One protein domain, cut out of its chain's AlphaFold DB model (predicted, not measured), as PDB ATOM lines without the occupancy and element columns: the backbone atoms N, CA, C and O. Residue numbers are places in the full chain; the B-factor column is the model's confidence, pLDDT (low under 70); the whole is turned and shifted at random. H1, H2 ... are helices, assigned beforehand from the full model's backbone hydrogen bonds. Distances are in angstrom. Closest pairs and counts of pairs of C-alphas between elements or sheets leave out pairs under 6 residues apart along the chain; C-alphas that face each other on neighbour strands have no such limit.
ATOM      1  N   LEU A  31     169.104 114.304 146.635       72.44
ATOM      2  CA  LEU A  31     167.931 115.147 146.417       72.44
ATOM      3  C   LEU A  31     166.669 114.288 146.238       72.44
ATOM      4  O   LEU A  31     165.599 114.665 146.709       72.44
ATOM      5  N   GLY A  32     166.826 113.103 145.637       80.19
ATOM      6  CA  GLY A  32     165.765 112.117 145.459       80.19
ATOM      7  C   GLY A  32     165.179 111.586 146.770       80.19
ATOM      8  O   GLY A  32     163.981 111.344 146.832       80.19
ATOM      9  N   GLU A  33     165.954 111.491 147.855       87.19
ATOM     10  CA  GLU A  33     165.441 111.002 149.146       87.19
ATOM     11  C   GLU A  33     164.441 111.959 149.794       87.19
ATOM     12  O   GLU A  33     163.679 111.548 150.667       87.19
ATOM     13  N   LYS A  34     164.418 113.233 149.392       92.38
ATOM     14  CA  LYS A  34     163.568 114.263 150.006       92.38
ATOM     15  C   LYS A  34     162.230 114.462 149.294       92.38
ATOM     16  O   LYS A  34     161.370 115.136 149.851       92.38
ATOM     17  N   LEU A  35     162.034 113.864 148.121       96.44
ATOM     18  CA  LEU A  35     160.828 114.059 147.316       96.44
ATOM     19  C   LEU A  35     159.603 113.347 147.914       96.44
ATOM     20  O   LEU A  35     159.728 112.295 148.545       96.44
ATOM     21  N   THR A  36     158.412 113.914 147.733       97.62
ATOM     22  CA  THR A  36     157.132 113.239 148.010       97.62
ATOM     23  C   THR A  36     156.806 112.214 146.917       97.62
ATOM     24  O   THR A  36     157.453 112.185 145.869       97.62
ATOM     25  N   CYS A  37     155.791 111.369 147.127       97.69
ATOM     26  CA  CYS A  37     155.355 110.422 146.093       97.69
ATOM     27  C   CYS A  37     154.870 111.123 144.815       97.69
ATOM     28  O   CYS A  37     155.220 110.681 143.721       97.69
ATOM     29  N   ASP A  38     154.155 112.242 144.951       98.12
ATOM     30  CA  ASP A  38     153.705 113.047 143.809       98.12
ATOM     31  C   ASP A  38     154.894 113.635 143.043       98.12
ATOM     32  O   ASP A  38     154.950 113.557 141.819       98.12
ATOM     33  N   GLN A  39     155.906 114.135 143.757       98.19
ATOM     34  CA  GLN A  39     157.128 114.652 143.139       98.19
ATOM     35  C   GLN A  39     157.925 113.550 142.431       98.19
ATOM     36  O   GLN A  39     158.463 113.771 141.350       98.19
ATOM     37  N   HIS A  40     157.986 112.341 142.995       98.06
ATOM     38  CA  HIS A  40     158.596 111.205 142.306       98.06
ATOM     39  C   HIS A  40     157.834 110.821 141.027       98.06
ATOM     40  O   HIS A  40     158.471 110.483 140.023       98.06
ATOM     41  N   ALA A  41     156.501 110.894 141.036       98.50
ATOM     42  CA  ALA A  41     155.678 110.651 139.852       98.50
ATOM     43  C   ALA A  41     155.886 111.739 138.779       98.50
ATOM     44  O   ALA A  41     156.024 111.425 137.593       98.50
ATOM     45  N   GLU A  42     155.994 113.005 139.186       98.38
ATOM     46  CA  GLU A  42     156.301 114.136 138.303       98.38
ATOM     47  C   GLU A  42     157.689 113.994 137.659       98.38
ATOM     48  O   GLU A  42     157.842 114.168 136.447       98.38
ATOM     49  N   VAL A  43     158.702 113.596 138.438       98.19
ATOM     50  CA  VAL A  43     160.046 113.308 137.916       98.19
ATOM     51  C   VAL A  43     160.004 112.159 136.910       98.19
ATOM     52  O   VAL A  43     160.590 112.275 135.834       98.19
ATOM     53  N   ALA A  44     159.300 111.065 137.217       98.38
ATOM     54  CA  ALA A  44     159.166 109.935 136.296       98.38
ATOM     55  C   ALA A  44     158.514 110.361 134.969       98.38
ATOM     56  O   ALA A  44     159.020 110.022 133.897       98.38
ATOM     57  N   THR A  45     157.450 111.164 135.045       98.62
ATOM     58  CA  THR A  45     156.759 111.745 133.885       98.62
ATOM     59  C   THR A  45     157.696 112.624 133.068       98.62
ATOM     60  O   THR A  45     157.885 112.389 131.878       98.62
ATOM     61  N   THR A  46     158.388 113.560 133.713       98.62
ATOM     62  CA  THR A  46     159.316 114.486 133.050       98.62
ATOM     63  C   THR A  46     160.441 113.756 132.311       98.62
ATOM     64  O   THR A  46     160.799 114.131 131.190       98.62
ATOM     65  N   LEU A  47     161.012 112.710 132.918       98.50
ATOM     66  CA  LEU A  47     162.086 111.920 132.312       98.50
ATOM     67  C   LEU A  47     161.593 111.117 131.098       98.50
ATOM     68  O   LEU A  47     162.275 111.095 130.072       98.50
ATOM     69  N   ASN A  48     160.416 110.493 131.197       98.62
ATOM     70  CA  ASN A  48     159.796 109.780 130.078       98.62
ATOM     71  C   ASN A  48     159.453 110.737 128.924       98.62
ATOM     72  O   ASN A  48     159.851 110.496 127.786       98.62
ATOM     73  N   GLU A  49     158.799 111.862 129.212       98.69
ATOM     74  CA  GLU A  49     158.440 112.841 128.188       98.69
ATOM     75  C   GLU A  49     159.668 113.444 127.500       98.69
ATOM     76  O   GLU A  49     159.650 113.705 126.297       98.69
ATOM     77  N   TRP A  50     160.755 113.676 128.247       98.62
ATOM     78  CA  TRP A  50     162.019 114.096 127.652       98.62
ATOM     79  C   TRP A  50     162.510 113.068 126.628       98.62
ATOM     80  O   TRP A  50     162.906 113.460 125.528       98.62
ATOM     81  N   ALA A  51     162.443 111.773 126.949       98.44
ATOM     82  CA  ALA A  51     162.854 110.707 126.039       98.44
ATOM     83  C   ALA A  51     161.969 110.664 124.786       98.44
ATOM     84  O   ALA A  51     162.495 110.670 123.671       98.44
ATOM     85  N   ALA A  52     160.646 110.718 124.964       98.25
ATOM     86  CA  ALA A  52     159.680 110.748 123.869       98.25
ATOM     87  C   ALA A  52     159.905 111.950 122.938       98.25
ATOM     88  O   ALA A  52     160.040 111.775 121.729       98.25
ATOM     89  N   ARG A  53     160.041 113.166 123.488       98.25
ATOM     90  CA  ARG A  53     160.292 114.381 122.692       98.25
ATOM     91  C   ARG A  53     161.606 114.315 121.920       98.25
ATOM     92  O   ARG A  53     161.653 114.762 120.777       98.25
ATOM     93  N   ASN A  54     162.677 113.796 122.522       97.69
ATOM     94  CA  ASN A  54     163.965 113.682 121.831       97.69
ATOM     95  C   ASN A  54     163.936 112.616 120.736       97.69
ATOM     96  O   ASN A  54     164.526 112.834 119.676       97.69
ATOM     97  N   PHE A  55     163.231 111.505 120.961       96.81
ATOM     98  CA  PHE A  55     162.969 110.531 119.909       96.81
ATOM     99  C   PHE A  55     162.198 111.175 118.754       96.81
ATOM    100  O   PHE A  55     162.692 111.188 117.632       96.81
ATOM    101  N   ASP A  56     161.036 111.774 119.027       95.56
ATOM    102  CA  ASP A  56     160.153 112.330 117.995       95.56
ATOM    103  C   ASP A  56     160.836 113.465 117.216       95.56
ATOM    104  O   ASP A  56     160.735 113.532 115.993       95.56
ATOM    105  N   LYS A  57     161.609 114.319 117.897       95.38
ATOM    106  CA  LYS A  57     162.396 115.382 117.253       95.38
ATOM    107  C   LYS A  57     163.439 114.839 116.271       95.38
ATOM    108  O   LYS A  57     163.742 115.508 115.288       95.38
ATOM    109  N   THR A  58     164.022 113.679 116.566       94.31
ATOM    110  CA  THR A  58     165.156 113.132 115.805       94.31
ATOM    111  C   THR A  58     164.697 112.152 114.727       94.31
ATOM    112  O   THR A  58     165.244 112.157 113.632       94.31
ATOM    113  N   TYR A  59     163.673 111.348 115.024       93.50
ATOM    114  CA  TYR A  59     163.236 110.213 114.206       93.50
ATOM    115  C   TYR A  59     161.747 110.240 113.850       93.50
ATOM    116  O   TYR A  59     161.310 109.437 113.037       93.50
ATOM    117  N   GLY A  60     160.947 111.146 114.421       86.88
ATOM    118  CA  GLY A  60     159.488 111.158 114.232       86.88
ATOM    119  C   GLY A  60     159.029 111.435 112.796       86.88
ATOM    120  O   GLY A  60     157.896 111.120 112.450       86.88
ATOM    121  N   GLY A  61     159.900 112.002 111.956       83.06
ATOM    122  CA  GLY A  61     159.683 112.154 110.513       83.06
ATOM    123  C   GLY A  61     160.600 111.286 109.649       83.06
ATOM    124  O   GLY A  61     160.577 111.427 108.425       83.06
ATOM    125  N   ASP A  62     161.435 110.441 110.261       77.56
ATOM    126  CA  ASP A  62     162.388 109.613 109.529       77.56
ATOM    127  C   ASP A  62     161.664 108.405 108.923       77.56
ATOM    128  O   ASP A  62     160.940 107.678 109.603       77.56
ATOM    129  N   LYS A  63     161.855 108.201 107.618       74.81
ATOM    130  CA  LYS A  63     161.319 107.037 106.900       74.81
ATOM    131  C   LYS A  63     162.247 105.828 107.002       74.81
ATOM    132  O   LYS A  63     161.837 104.738 106.613       74.81
ATOM    133  N   ASN A  64     163.482 106.015 107.476       83.38
ATOM    134  CA  ASN A  64     164.436 104.938 107.675       83.38
ATOM    135  C   ASN A  64     164.611 104.626 109.176       83.38
ATOM    136  O   ASN A  64     165.306 105.358 109.885       83.38
ATOM    137  N   PRO A  65     164.055 103.508 109.680       89.44
ATOM    138  CA  PRO A  65     164.207 103.136 111.082       89.44
ATOM    139  C   PRO A  65     165.650 102.749 111.456       89.44
ATOM    140  O   PRO A  65     165.977 102.738 112.644       89.44
ATOM    141  N   GLU A  66     166.534 102.460 110.490       91.81
ATOM    142  CA  GLU A  66     167.929 102.062 110.739       91.81
ATOM    143  C   GLU A  66     168.701 103.094 111.569       91.81
ATOM    144  O   GLU A  66     169.479 102.718 112.447       91.81
ATOM    145  N   ASN A  67     168.441 104.391 111.368       92.44
ATOM    146  CA  ASN A  67     169.082 105.455 112.143       92.44
ATOM    147  C   ASN A  67     168.714 105.376 113.633       92.44
ATOM    148  O   ASN A  67     169.571 105.560 114.503       92.44
ATOM    149  N   ALA A  68     167.453 105.056 113.938       95.19
ATOM    150  CA  ALA A  68     166.998 104.854 115.309       95.19
ATOM    151  C   ALA A  68     167.608 103.578 115.918       95.19
ATOM    152  O   ALA A  68     167.992 103.587 117.088       95.19
ATOM    153  N   TYR A  69     167.771 102.504 115.133       95.69
ATOM    154  CA  TYR A  69     168.459 101.279 115.570       95.69
ATOM    155  C   TYR A  69     169.936 101.510 115.881       95.69
ATOM    156  O   TYR A  69     170.404 101.098 116.944       95.69
ATOM    157  N   ALA A  70     170.657 102.206 115.003       96.00
ATOM    158  CA  ALA A  70     172.051 102.566 115.238       96.00
ATOM    159  C   ALA A  70     172.193 103.410 116.513       96.00
ATOM    160  O   ALA A  70     173.078 103.166 117.336       96.00
ATOM    161  N   GLN A  71     171.282 104.361 116.734       96.81
ATOM    162  CA  GLN A  71     171.307 105.175 117.942       96.81
ATOM    163  C   GLN A  71     170.976 104.378 119.208       96.81
ATOM    164  O   GLN A  71     171.633 104.596 120.231       96.81
ATOM    165  N   LEU A  72     170.013 103.449 119.152       97.56
ATOM    166  CA  LEU A  72     169.732 102.542 120.266       97.56
ATOM    167  C   LEU A  72     170.961 101.700 120.605       97.56
ATOM    168  O   LEU A  72     171.326 101.615 121.775       97.56
ATOM    169  N   PHE A  73     171.642 101.149 119.598       98.12
ATOM    170  CA  PHE A  73     172.883 100.408 119.802       98.12
ATOM    171  C   PHE A  73     173.927 101.263 120.535       98.12
ATOM    172  O   PHE A  73     174.481 100.830 121.542       98.12
ATOM    173  N   LEU A  74     174.144 102.514 120.112       98.25
ATOM    174  CA  LEU A  74     175.070 103.430 120.792       98.25
ATOM    175  C   LEU A  74     174.656 103.739 122.240       98.25
ATOM    176  O   LEU A  74     175.524 103.865 123.108       98.25
ATOM    177  N   ILE A  75     173.353 103.865 122.514       98.25
ATOM    178  CA  ILE A  75     172.822 104.035 123.874       98.25
ATOM    179  C   ILE A  75     173.147 102.803 124.723       98.25
ATOM    180  O   ILE A  75     173.696 102.954 125.814       98.25
ATOM    181  N   GLU A  76     172.863 101.600 124.224       97.75
ATOM    182  CA  GLU A  76     173.077 100.338 124.944       97.75
ATOM    183  C   GLU A  76     174.562 100.049 125.191       97.75
ATOM    184  O   GLU A  76     174.927  99.567 126.263       97.75
ATOM    185  N   GLN A  77     175.433 100.430 124.251       98.31
ATOM    186  CA  GLN A  77     176.889 100.368 124.416       98.31
ATOM    187  C   GLN A  77     177.456 101.495 125.294       98.31
ATOM    188  O   GLN A  77     178.667 101.555 125.504       98.31
ATOM    189  N   LYS A  78     176.611 102.407 125.804       97.75
ATOM    190  CA  LYS A  78     177.024 103.590 126.579       97.75
ATOM    191  C   LYS A  78     178.112 104.403 125.868       97.75
ATOM    192  O   LYS A  78     179.055 104.885 126.495       97.75
ATOM    193  N   ALA A  79     177.990 104.538 124.548       98.00
ATOM    194  CA  ALA A  79     178.960 105.255 123.735       98.00
ATOM    195  C   ALA A  79     179.073 106.728 124.183       98.00
ATOM    196  O   ALA A  79     178.062 107.329 124.556       98.00
ATOM    197  N   PRO A  80     180.253 107.365 124.075       96.62
ATOM    198  CA  PRO A  80     180.487 108.731 124.553       96.62
ATOM    199  C   PRO A  80     179.889 109.820 123.638       96.62
ATOM    200  O   PRO A  80     180.401 110.933 123.572       96.62
ATOM    201  N   SER A  81     178.811 109.526 122.905       96.56
ATOM    202  CA  SER A  81     178.094 110.543 122.128       96.56
ATOM    203  C   SER A  81     177.176 111.364 123.034       96.56
ATOM    204  O   SER A  81     176.655 110.849 124.026       96.56
ATOM    205  N   ASN A  82     176.926 112.627 122.678       97.12
ATOM    206  CA  ASN A  82     176.035 113.506 123.446       97.12
ATOM    207  C   ASN A  82     174.637 112.895 123.619       97.12
ATOM    208  O   ASN A  82     174.070 112.935 124.709       97.12
ATOM    209  N   PHE A  83     174.105 112.284 122.558       96.00
ATOM    210  CA  PHE A  83     172.786 111.658 122.574       96.00
ATOM    211  C   PHE A  83     172.751 110.433 123.495       96.00
ATOM    212  O   PHE A  83     171.921 110.362 124.402       96.00
ATOM    213  N   ALA A  84     173.692 109.494 123.321       97.88
ATOM    214  CA  ALA A  84     173.763 108.295 124.153       97.88
ATOM    215  C   ALA A  84     174.037 108.631 125.624       97.88
ATOM    216  O   ALA A  84     173.426 108.045 126.518       97.88
ATOM    217  N   THR A  85     174.905 109.609 125.878       98.31
ATOM    218  CA  THR A  85     175.222 110.090 127.225       98.31
ATOM    219  C   THR A  85     173.986 110.662 127.909       98.31
ATOM    220  O   THR A  85     173.690 110.282 129.041       98.31
ATOM    221  N   ALA A  86     173.221 111.516 127.224       98.19
ATOM    222  CA  ALA A  86     172.009 112.104 127.785       98.19
ATOM    223  C   ALA A  86     170.957 111.035 128.124       98.19
ATOM    224  O   ALA A  86     170.446 111.018 129.243       98.19
ATOM    225  N   PHE A  87     170.693 110.093 127.210       98.38
ATOM    226  CA  PHE A  87     169.753 108.995 127.464       98.38
ATOM    227  C   PHE A  87     170.181 108.125 128.647       98.38
ATOM    228  O   PHE A  87     169.369 107.857 129.528       98.38
ATOM    229  N   ASN A  88     171.457 107.742 128.724       98.56
ATOM    230  CA  ASN A  88     171.968 106.939 129.836       98.56
ATOM    231  C   ASN A  88     171.930 107.687 131.180       98.56
ATOM    232  O   ASN A  88     171.632 107.088 132.212       98.56
ATOM    233  N   GLN A  89     172.194 108.996 131.189       98.19
ATOM    234  CA  GLN A  89     172.069 109.814 132.400       98.19
ATOM    235  C   GLN A  89     170.616 109.901 132.878       98.19
ATOM    236  O   GLN A  89     170.353 109.811 134.076       98.19
ATOM    237  N   TYR A  90     169.668 110.082 131.961       98.31
ATOM    238  CA  TYR A  90     168.249 110.177 132.300       98.31
ATOM    239  C   TYR A  90     167.683 108.810 132.703       98.31
ATOM    240  O   TYR A  90     166.867 108.741 133.620       98.31
ATOM    241  N   GLU A  91     168.174 107.723 132.104       98.50
ATOM    242  CA  GLU A  91     167.881 106.358 132.544       98.50
ATOM    243  C   GLU A  91     168.326 106.137 133.991       98.50
ATOM    244  O   GLU A  91     167.531 105.702 134.824       98.50
ATOM    245  N   ALA A  92     169.568 106.504 134.321       98.06
ATOM    246  CA  ALA A  92     170.090 106.377 135.678       98.06
ATOM    247  C   ALA A  92     169.238 107.164 136.690       98.06
ATOM    248  O   ALA A  92     168.869 106.620 137.730       98.06
ATOM    249  N   LYS A  93     168.846 108.401 136.351       97.62
ATOM    250  CA  LYS A  93     167.934 109.215 137.173       97.62
ATOM    251  C   LYS A  93     166.556 108.574 137.327       97.62
ATOM    252  O   LYS A  93     165.987 108.624 138.409       97.62
ATOM    253  N   SER A  94     166.019 107.959 136.275       97.88
ATOM    254  CA  SER A  94     164.725 107.267 136.325       97.88
ATOM    255  C   SER A  94     164.774 106.053 137.255       97.88
ATOM    256  O   SER A  94     163.850 105.835 138.041       97.88
ATOM    257  N   ILE A  95     165.853 105.269 137.183       97.56
ATOM    258  CA  ILE A  95     166.082 104.108 138.054       97.56
ATOM    259  C   ILE A  95     166.233 104.560 139.509       97.56
ATOM    260  O   ILE A  95     165.593 104.002 140.399       97.56
ATOM    261  N   GLU A  96     167.040 105.592 139.751       96.81
ATOM    262  CA  GLU A  96     167.247 106.164 141.081       96.81
ATOM    263  C   GLU A  96     165.947 106.734 141.669       96.81
ATOM    264  O   GLU A  96     165.589 106.416 142.803       96.81
ATOM    265  N   ASN A  97     165.190 107.502 140.881       97.12
ATOM    266  CA  ASN A  97     163.892 108.040 141.276       97.12
ATOM    267  C   ASN A  97     162.925 106.926 141.695       97.12
ATOM    268  O   ASN A  97     162.318 107.006 142.760       97.12
ATOM    269  N   ARG A  98     162.821 105.855 140.894       97.44
ATOM    270  CA  ARG A  98     161.970 104.703 141.215       97.44
ATOM    271  C   ARG A  98     162.453 103.978 142.471       97.44
ATOM    272  O   ARG A  98     161.631 103.613 143.301       97.44
ATOM    273  N   LYS A  99     163.769 103.811 142.648       97.19
ATOM    274  CA  LYS A  99     164.351 103.219 143.862       97.19
ATOM    275  C   LYS A  99     163.943 104.002 145.113       97.19
ATOM    276  O   LYS A  99     163.501 103.387 146.081       97.19
ATOM    277  N   PHE A 100     164.065 105.331 145.095       96.88
ATOM    278  CA  PHE A 100     163.667 106.169 146.229       96.88
ATOM    279  C   PHE A 100     162.152 106.165 146.453       96.88
ATOM    280  O   PHE A 100     161.722 105.996 147.591       96.88
ATOM    281  N   ALA A 101     161.345 106.235 145.393       97.38
ATOM    282  CA  ALA A 101     159.889 106.134 145.494       97.38
ATOM    283  C   ALA A 101     159.448 104.808 146.143       97.38
ATOM    284  O   ALA A 101     158.666 104.811 147.094       97.38
ATOM    285  N   THR A 102     160.009 103.677 145.700       97.25
ATOM    286  CA  THR A 102     159.734 102.357 146.287       97.25
ATOM    287  C   THR A 102     160.181 102.282 147.746       97.25
ATOM    288  O   THR A 102     159.433 101.791 148.587       97.25
ATOM    289  N   ALA A 103     161.365 102.807 148.082       96.94
ATOM    290  CA  ALA A 103     161.846 102.847 149.465       96.94
ATOM    291  C   ALA A 103     160.927 103.671 150.390       96.94
ATOM    292  O   ALA A 103     160.868 103.415 151.591       96.94
ATOM    293  N   LYS A 104     160.176 104.626 149.830       96.12
ATOM    294  CA  LYS A 104     159.183 105.453 150.531       96.12
ATOM    295  C   LYS A 104     157.762 104.892 150.460       96.12
ATOM    296  O   LYS A 104     156.824 105.578 150.848       96.12
ATOM    297  N   SER A 105     157.602 103.648 150.003       97.81
ATOM    298  CA  SER A 105     156.301 102.983 149.851       97.81
ATOM    299  C   SER A 105     155.322 103.732 148.933       97.81
ATOM    300  O   SER A 105     154.110 103.615 149.095       97.81
ATOM    301  N   CYS A 106     155.829 104.501 147.963       97.94
ATOM    302  CA  CYS A 106     154.991 105.090 146.925       97.94
ATOM    303  C   CYS A 106     154.467 104.002 145.978       97.94
ATOM    304  O   CYS A 106     155.187 103.053 145.655       97.94
ATOM    305  N   ASP A 107     153.248 104.171 145.465       97.88
ATOM    306  CA  ASP A 107     152.772 103.362 144.345       97.88
ATOM    307  C   ASP A 107     153.499 103.786 143.061       97.88
ATOM    308  O   ASP A 107     153.396 104.926 142.609       97.88
ATOM    309  N   THR A 108     154.266 102.861 142.482       97.75
ATOM    310  CA  THR A 108     155.029 103.092 141.246       97.75
ATOM    311  C   THR A 108     154.479 102.317 140.050       97.75
ATOM    312  O   THR A 108     155.087 102.340 138.974       97.75
ATOM    313  N   SER A 109     153.339 101.636 140.213       97.19
ATOM    314  CA  SER A 109     152.702 100.843 139.156       97.19
ATOM    315  C   SER A 109     152.256 101.704 137.971       97.19
ATOM    316  O   SER A 109     152.373 101.275 136.825       97.19
ATOM    317  N   GLY A 110     151.834 102.945 138.237       96.69
ATOM    318  CA  GLY A 110     151.448 103.929 137.224       96.69
ATOM    319  C   GLY A 110     152.602 104.751 136.640       96.69
ATOM    320  O   GLY A 110     152.361 105.621 135.807       96.69
ATOM    321  N   TYR A 111     153.849 104.531 137.068       98.00
ATOM    322  CA  TYR A 111     154.970 105.317 136.546       98.00
ATOM    323  C   TYR A 111     155.248 104.934 135.089       98.00
ATOM    324  O   TYR A 111     155.297 103.738 134.783       98.00
ATOM    325  N   PRO A 112     155.527 105.912 134.212       98.25
ATOM    326  CA  PRO A 112     155.779 105.643 132.805       98.25
ATOM    327  C   PRO A 112     157.069 104.839 132.589       98.25
ATOM    328  O   PRO A 112     157.874 104.613 133.505       98.25
ATOM    329  N   ALA A 113     157.265 104.397 131.346       98.25
ATOM    330  CA  ALA A 113     158.471 103.694 130.931       98.25
ATOM    331  C   ALA A 113     159.727 104.545 131.193       98.25
ATOM    332  O   ALA A 113     159.699 105.769 131.055       98.25
ATOM    333  N   SER A 114     160.843 103.897 131.540       98.38
ATOM    334  CA  SER A 114     162.126 104.594 131.662       98.38
ATOM    335  C   SER A 114     162.572 105.164 130.307       98.38
ATOM    336  O   SER A 114     162.113 104.683 129.268       98.38
ATOM    337  N   PRO A 115     163.457 106.173 130.273       98.69
ATOM    338  CA  PRO A 115     163.918 106.797 129.034       98.69
ATOM    339  C   PRO A 115     164.359 105.830 127.925       98.69
ATOM    340  O   PRO A 115     163.957 105.997 126.773       98.69
ATOM    341  N   ILE A 116     165.142 104.793 128.240       98.50
ATOM    342  CA  ILE A 116     165.571 103.803 127.236       98.50
ATOM    343  C   ILE A 116     164.403 102.904 126.819       98.50
ATOM    344  O   ILE A 116     164.272 102.562 125.642       98.50
ATOM    345  N   GLN A 117     163.530 102.524 127.754       98.50
ATOM    346  CA  GLN A 117     162.361 101.715 127.419       98.50
ATOM    347  C   GLN A 117     161.357 102.495 126.555       98.50
ATOM    348  O   GLN A 117     160.774 101.918 125.638       98.50
ATOM    349  N   GLU A 118     161.199 103.797 126.788       98.38
ATOM    350  CA  GLU A 118     160.395 104.691 125.954       98.38
ATOM    351  C   GLU A 118     160.971 104.795 124.541       98.38
ATOM    352  O   GLU A 118     160.236 104.623 123.570       98.38
ATOM    353  N   PHE A 119     162.294 104.956 124.411       97.75
ATOM    354  CA  PHE A 119     162.971 104.911 123.112       97.75
ATOM    355  C   PHE A 119     162.630 103.617 122.357       97.75
ATOM    356  O   PHE A 119     162.192 103.653 121.208       97.75
ATOM    357  N   LYS A 120     162.748 102.460 123.023       97.25
ATOM    358  CA  LYS A 120     162.396 101.151 122.445       97.25
ATOM    359  C   LYS A 120     160.918 101.053 122.067       97.25
ATOM    360  O   LYS A 120     160.589 100.442 121.053       97.25
ATOM    361  N   ASN A 121     160.020 101.619 122.869       96.25
ATOM    362  CA  ASN A 121     158.587 101.622 122.582       96.25
ATOM    363  C   ASN A 121     158.273 102.450 121.332       96.25
ATOM    364  O   ASN A 121     157.551 101.973 120.459       96.25
ATOM    365  N   LYS A 122     158.872 103.635 121.209       94.88
ATOM    366  CA  LYS A 122     158.749 104.504 120.035       94.88
ATOM    367  C   LYS A 122     159.335 103.873 118.773       94.88
ATOM    368  O   LYS A 122     158.724 103.934 117.716       94.88
ATOM    369  N   MET A 123     160.449 103.150 118.863       93.38
ATOM    370  CA  MET A 123     160.970 102.410 117.704       93.38
ATOM    371  C   MET A 123     159.975 101.395 117.137       93.38
ATOM    372  O   MET A 123     159.899 101.217 115.924       93.38
ATOM    373  N   LYS A 124     159.163 100.753 117.988       91.88
ATOM    374  CA  LYS A 124     158.124  99.820 117.522       91.88
ATOM    375  C   LYS A 124     157.045 100.511 116.685       91.88
ATOM    376  O   LYS A 124     156.345  99.817 115.954       91.88
ATOM    377  N   THR A 125     156.887 101.833 116.788       88.25
ATOM    378  CA  THR A 125     155.932 102.588 115.965       88.25
ATOM    379  C   THR A 125     156.497 102.971 114.602       88.25
ATOM    380  O   THR A 125     155.707 103.297 113.731       88.25
ATOM    381  N   LEU A 126     157.819 102.905 114.394       83.44
ATOM    382  CA  LEU A 126     158.446 103.161 113.087       83.44
ATOM    383  C   LEU A 126     158.304 101.984 112.108       83.44
ATOM    384  O   LEU A 126     158.429 102.170 110.905       83.44
TER     385      LEU A 126
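What this domain is: This is residues 31 to 126 of the 128 residues of an uncharacterized protein of Herbaspirillum sp. 3C11 (UniProt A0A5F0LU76). Two long helices, H2 and H4, lie side by side and run opposite ways; a shorter pair, H3 and H5, packs on them toward one end, and small H1 packs on H4 near the other. The 96 printed residues include five named helices, H1 to H5 in chain order, and no named strand: all helix. The whole is compact, radius of gyration of the C-alphas 14.2 A, spanning 43 by 26 by 16 A.

Where its parts are: H2, residues 37 to 59, begins at C-alpha 37 (155.355, 110.422, 146.093) and measures 32.8 A. H4, residues 82 to 103, measures 31.5 A. H3 is residues 66 to 76, H1 31 to 34, and H5 115 to 126, ending at C-alpha 126 (158.446, 103.161, 113.087).

How they stand to each other: H2 and H4 touch at a shallow tilt of 21 degrees, closest C-alphas His 40 and Ala 101, 6.1 A. H5 touches H2 at residues 47 to 55 alone, closest C-alphas Ala 51 and Pro 115, 5.0 A. H3 touches H5, closest C-alphas Ala 68 and Met 123, 6.9 A. H4, the hub, touches the other four; its closest C-alphas with H1 are Phe 100 and Glu 33, 5.9 A. Every O i to N i+4 pair is within hydrogen-bond range in H2, H3 and H4, and 6 of 8 in H5.

The domain as a whole: The printed part has no cut; the H4 to H5 link is long, 11 residues. No printed residue is under pLDDT 70.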